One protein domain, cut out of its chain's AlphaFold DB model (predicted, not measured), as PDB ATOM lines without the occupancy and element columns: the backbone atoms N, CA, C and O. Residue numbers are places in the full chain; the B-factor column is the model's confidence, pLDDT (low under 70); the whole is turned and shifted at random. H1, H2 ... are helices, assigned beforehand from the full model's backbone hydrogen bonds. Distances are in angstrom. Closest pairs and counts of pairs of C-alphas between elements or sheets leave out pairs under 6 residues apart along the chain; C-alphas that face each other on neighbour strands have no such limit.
ATOM      1  N   GLN A  84      45.196  12.845  23.135       74.81
ATOM      2  CA  GLN A  84      44.601  11.943  24.127       74.81
ATOM      3  C   GLN A  84      44.211  12.701  25.394       74.81
ATOM      4  O   GLN A  84      43.126  12.478  25.918       74.81
ATOM      5  N   GLN A  85      45.050  13.640  25.845       78.56
ATOM      6  CA  GLN A  85      44.710  14.501  26.980       78.56
ATOM      7  C   GLN A  85      43.499  15.381  26.678       78.56
ATOM      8  O   GLN A  85      42.635  15.520  27.536       78.56
ATOM      9  N   VAL A  86      43.405  15.924  25.460       80.25
ATOM     10  CA  VAL A  86      42.234  16.708  25.034       80.25
ATOM     11  C   VAL A  86      40.966  15.857  25.131       80.25
ATOM     12  O   VAL A  86      40.009  16.249  25.788       80.25
ATOM     13  N   PHE A  87      40.967  14.647  24.568       79.69
ATOM     14  CA  PHE A  87      39.801  13.765  24.648       79.69
ATOM     15  C   PHE A  87      39.483  13.300  26.074       79.69
ATOM     16  O   PHE A  87      38.312  13.240  26.442       79.69
ATOM     17  N   ALA A  88      40.494  13.023  26.895       80.38
ATOM     18  CA  ALA A  88      40.305  12.608  28.282       80.38
ATOM     19  C   ALA A  88      39.693  13.699  29.177       80.38
ATOM     20  O   ALA A  88      39.015  13.365  30.147       80.38
ATOM     21  N   GLN A  89      39.910  14.984  28.866       78.44
ATOM     22  CA  GLN A  89      39.242  16.096  29.561       78.44
ATOM     23  C   GLN A  89      37.735  16.120  29.285       78.44
ATOM     24  O   GLN A  89      36.955  16.454  30.172       78.44
ATOM     25  N   TYR A  90      37.321  15.730  28.078       81.19
ATOM     26  CA  TYR A  90      35.910  15.669  27.707       81.19
ATOM     27  C   TYR A  90      35.197  14.443  28.280       81.19
ATOM     28  O   TYR A  90      34.086  14.547  28.793       81.19
ATOM     29  N   ASP A  91      35.835  13.273  28.198       82.25
ATOM     30  CA  ASP A  91      35.321  12.037  28.779       82.25
ATOM     31  C   ASP A  91      36.486  11.179  29.301       82.25
ATOM     32  O   ASP A  91      37.310  10.717  28.501       82.25
ATOM     33  N   PRO A  92      36.560  10.901  30.620       84.12
ATOM     34  CA  PRO A  92      37.633  10.101  31.207       84.12
ATOM     35  C   PRO A  92      37.813   8.717  30.573       84.12
ATOM     36  O   PRO A  92      38.915   8.170  30.624       84.12
ATOM     37  N   ARG A  93      36.772   8.153  29.940       83.06
ATOM     38  CA  ARG A  93      36.851   6.876  29.208       83.06
ATOM     39  C   ARG A  93      37.821   6.940  28.027       83.06
ATOM     40  O   ARG A  93      38.362   5.915  27.626       83.06
ATOM     41  N   PHE A  94      38.092   8.125  27.482       79.94
ATOM     42  CA  PHE A  94      39.046   8.307  26.386       79.94
ATOM     43  C   PHE A  94      40.520   8.282  26.829       79.94
ATOM     44  O   PHE A  94      41.399   8.285  25.967       79.94
ATOM     45  N   ASN A  95      40.806   8.123  28.133       78.94
ATOM     46  CA  ASN A  95      42.121   7.655  28.605       78.94
ATOM     47  C   ASN A  95      42.445   6.228  28.144       78.94
ATOM     48  O   ASN A  95      43.598   5.808  28.196       78.94
ATOM     49  N   GLU A  96      41.443   5.489  27.670       82.56
ATOM     50  CA  GLU A  96      41.588   4.175  27.064       82.56
ATOM     51  C   GLU A  96      41.284   4.272  25.554       82.56
ATOM     52  O   GLU A  96      40.142   4.087  25.126       82.56
ATOM     53  N   PRO A  97      42.288   4.536  24.687       74.19
ATOM     54  CA  PRO A  97      42.065   4.844  23.266       74.19
ATOM     55  C   PRO A  97      41.335   3.748  22.480       74.19
ATOM     56  O   PRO A  97      40.772   4.002  21.414       74.19
ATOM     57  N   HIS A  98      41.364   2.512  22.976       80.56
ATOM     58  CA  HIS A  98      40.664   1.389  22.368       80.56
ATOM     59  C   HIS A  98      39.139   1.492  22.535       80.56
ATOM     60  O   HIS A  98      38.423   1.101  21.616       80.56
ATOM     61  N   LEU A  99      38.642   2.075  23.634       81.12
ATOM     62  CA  LEU A  99      37.213   2.326  23.843       81.12
ATOM     63  C   LEU A  99      36.700   3.374  22.853       81.12
ATOM     64  O   LEU A  99      35.714   3.133  22.159       81.12
ATOM     65  N   LEU A 100      37.444   4.475  22.681       80.19
ATOM     66  CA  LEU A 100      37.128   5.489  21.672       80.19
ATOM     67  C   LEU A 100      37.078   4.877  20.265       80.19
ATOM     68  O   LEU A 100      36.142   5.130  19.514       80.19
ATOM     69  N   LYS A 101      38.055   4.033  19.905       80.81
ATOM     70  CA  LYS A 101      38.054   3.338  18.605       80.81
ATOM     71  C   LYS A 101      36.822   2.448  18.415       80.81
ATOM     72  O   LYS A 101      36.280   2.420  17.314       80.81
ATOM     73  N   GLN A 102      36.386   1.732  19.453       84.25
ATOM     74  CA  GLN A 102      35.185   0.894  19.385       84.25
ATOM     75  C   GLN A 102      33.911   1.723  19.202       84.25
ATOM     76  O   GLN A 102      33.058   1.339  18.407       84.25
ATOM     77  N   ASP A 103      33.787   2.849  19.903       83.31
ATOM     78  CA  ASP A 103      32.627   3.736  19.780       83.31
ATOM     79  C   ASP A 103      32.576   4.383  18.393       83.31
ATOM     80  O   ASP A 103      31.563   4.296  17.703       83.31
ATOM     81  N   VAL A 104      33.711   4.901  17.916       84.00
ATOM     82  CA  VAL A 104      33.858   5.471  16.568       84.00
ATOM     83  C   VAL A 104      33.498   4.455  15.476       84.00
ATOM     84  O   VAL A 104      32.904   4.829  14.468       84.00
ATOM     85  N   ALA A 105      33.831   3.174  15.661       85.44
ATOM     86  CA  ALA A 105      33.531   2.116  14.695       85.44
ATOM     87  C   ALA A 105      32.039   1.739  14.624       85.44
ATOM     88  O   ALA A 105      31.603   1.189  13.614       85.44
ATOM     89  N   LYS A 106      31.256   2.019  15.674       88.12
ATOM     90  CA  LYS A 106      29.802   1.772  15.709       88.12
ATOM     91  C   LYS A 106      29.000   2.891  15.040       88.12
ATOM     92  O   LYS A 106      27.829   2.700  14.714       88.12
ATOM     93  N   GLU A 107      29.611   4.054  14.852       89.94
ATOM     94  CA  GLU A 107      28.945   5.241  14.336       89.94
ATOM     95  C   GLU A 107      28.790   5.218  12.815       89.94
ATOM     96  O   GLU A 107      29.692   4.832  12.072       89.94
ATOM     97  N   LYS A 108      27.652   5.728  12.326       87.31
ATOM     98  CA  LYS A 108      27.395   5.854  10.877       87.31
ATOM     99  C   LYS A 108      28.389   6.790  10.189       87.31
ATOM    100  O   LYS A 108      28.661   6.636   9.002       87.31
ATOM    101  N   SER A 109      28.897   7.778  10.924       89.81
ATOM    102  CA  SER A 109      29.908   8.718  10.446       89.81
ATOM    103  C   SER A 109      31.020   8.870  11.488       89.81
ATOM    104  O   SER A 109      30.963   9.774  12.327       89.81
ATOM    105  N   PRO A 110      32.062   8.018  11.419       82.69
ATOM    106  CA  PRO A 110      33.210   8.056  12.327       82.69
ATOM    107  C   PRO A 110      33.848   9.446  12.440       82.69
ATOM    108  O   PRO A 110      34.194   9.915  13.522       82.69
ATOM    109  N   ARG A 111      33.962  10.140  11.301       79.25
ATOM    110  CA  ARG A 111      34.564  11.475  11.228       79.25
ATOM    111  C   ARG A 111      33.712  12.532  11.929       79.25
ATOM    112  O   ARG A 111      34.269  13.361  12.639       79.25
ATOM    113  N   ALA A 112      32.393  12.513  11.731       85.00
ATOM    114  CA  ALA A 112      31.500  13.480  12.370       85.00
ATOM    115  C   ALA A 112      31.444  13.271  13.890       85.00
ATOM    116  O   ALA A 112      31.433  14.239  14.645       85.00
ATOM    117  N   TYR A 113      31.471  12.016  14.340       86.50
ATOM    118  CA  TYR A 113      31.509  11.688  15.761       86.50
ATOM    119  C   TYR A 113      32.799  12.179  16.438       86.50
ATOM    120  O   TYR A 113      32.732  12.857  17.462       86.50
ATOM    121  N   LEU A 114      33.965  11.930  15.826       83.69
ATOM    122  CA  LEU A 114      35.243  12.458  16.321       83.69
ATOM    123  C   LEU A 114      35.275  13.990  16.344       83.69
ATOM    124  O   LEU A 114      35.773  14.564  17.307       83.69
ATOM    125  N   ALA A 115      34.732  14.648  15.313       84.62
ATOM    126  CA  ALA A 115      34.638  16.106  15.278       84.62
ATOM    127  C   ALA A 115      33.796  16.641  16.446       84.62
ATOM    128  O   ALA A 115      34.245  17.540  17.145       84.62
ATOM    129  N   LYS A 116      32.642  16.019  16.724       86.06
ATOM    130  CA  LYS A 116      31.779  16.387  17.855       86.06
ATOM    131  C   LYS A 116      32.478  16.224  19.208       86.06
ATOM    132  O   LYS A 116      32.350  17.093  20.062       86.06
ATOM    133  N   ILE A 117      33.204  15.120  19.414       83.69
ATOM    134  CA  ILE A 117      33.988  14.909  20.642       83.69
ATOM    135  C   ILE A 117      35.059  15.990  20.777       83.69
ATOM    136  O   ILE A 117      35.219  16.563  21.849       83.69
ATOM    137  N   PHE A 118      35.788  16.272  19.696       82.19
ATOM    138  CA  PHE A 118      36.844  17.277  19.711       82.19
ATOM    139  C   PHE A 118      36.291  18.675  20.005       82.19
ATOM    140  O   PHE A 118      36.825  19.356  20.867       82.19
ATOM    141  N   GLU A 119      35.198  19.077  19.350       84.94
ATOM    142  CA  GLU A 119      34.498  20.340  19.619       84.94
ATOM    143  C   GLU A 119      34.018  20.435  21.072       84.94
ATOM    144  O   GLU A 119      34.132  21.491  21.685       84.94
ATOM    145  N   GLY A 120      33.514  19.341  21.646       83.00
ATOM    146  CA  GLY A 120      33.132  19.301  23.056       83.00
ATOM    147  C   GLY A 120      34.318  19.402  24.019       83.00
ATOM    148  O   GLY A 120      34.160  19.924  25.111       83.00
ATOM    149  N   ALA A 121      35.495  18.921  23.620       81.25
ATOM    150  CA  ALA A 121      36.699  18.895  24.450       81.25
ATOM    151  C   ALA A 121      37.467  20.221  24.511       81.25
ATOM    152  O   ALA A 121      38.284  20.415  25.410       81.25
ATOM    153  N   ILE A 122      37.268  21.094  23.523       79.50
ATOM    154  CA  ILE A 122      37.972  22.381  23.402       79.50
ATOM    155  C   ILE A 122      37.148  23.579  23.899       79.50
ATOM    156  O   ILE A 122      37.668  24.695  23.884       79.50
ATOM    157  N   ASN A 123      35.888  23.361  24.293       66.31
ATOM    158  CA  ASN A 123      34.980  24.362  24.867       66.31
ATOM    159  C   ASN A 123      34.846  24.166  26.379       66.31
ATOM    160  O   ASN A 123      34.709  25.193  27.080       66.31
TER     161      ASN A 123
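Overview. This is residues 84 to 123 of the 123 residues of the protein "Histidine phosphatase family protein" of Nakamurella silvestris (UniProt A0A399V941). Four helices make a small flat ring: H3 and H4 form a V, and short H1 and H2 close its open end. The 40 printed residues hold H1 to H4 in order and no named strand: all helix, compact, radius of gyration of the C-alphas 9.5 A, spans 24 by 20 by 10 A.

Arrangement. Start at H1, residues 84 to 90; it touches H2, residues 92 to 95, closest at C-alphas 88 and 94, 4.9 A. H2 and H3, residues 97 to 106, only just touch, only at the corner, with 3 pairs of C-alphas within 8 A, closest 94 and 100, 5.8 A. H4, residues 110 to 121, only just touches H3, only at the corner, with residues 110 to 114 alone and 3 such pairs, closest C-alphas 104 and 110, 5.0 A; the tilt is steep, 50 degrees, opposite ways. Residues 117 to 121 alone touch H1, closest C-alphas 121 and 90, 4.7 A. Every O i to N i+4 pair is within hydrogen-bond range in H3 and H4, 2 of 3 in H1; H2 is too short.

Along the chain. H1 begins at C-alpha 84 at (44.601, 11.943, 24.127); H3 spans 14.7 A from first to last C-alpha; H4 spans 16.6 A and ends at C-alpha 121 at (36.699, 18.895, 24.450).

Size, cuts and confidence. The printed part has no cut, its links are tight, and residue 123 alone is under pLDDT 70.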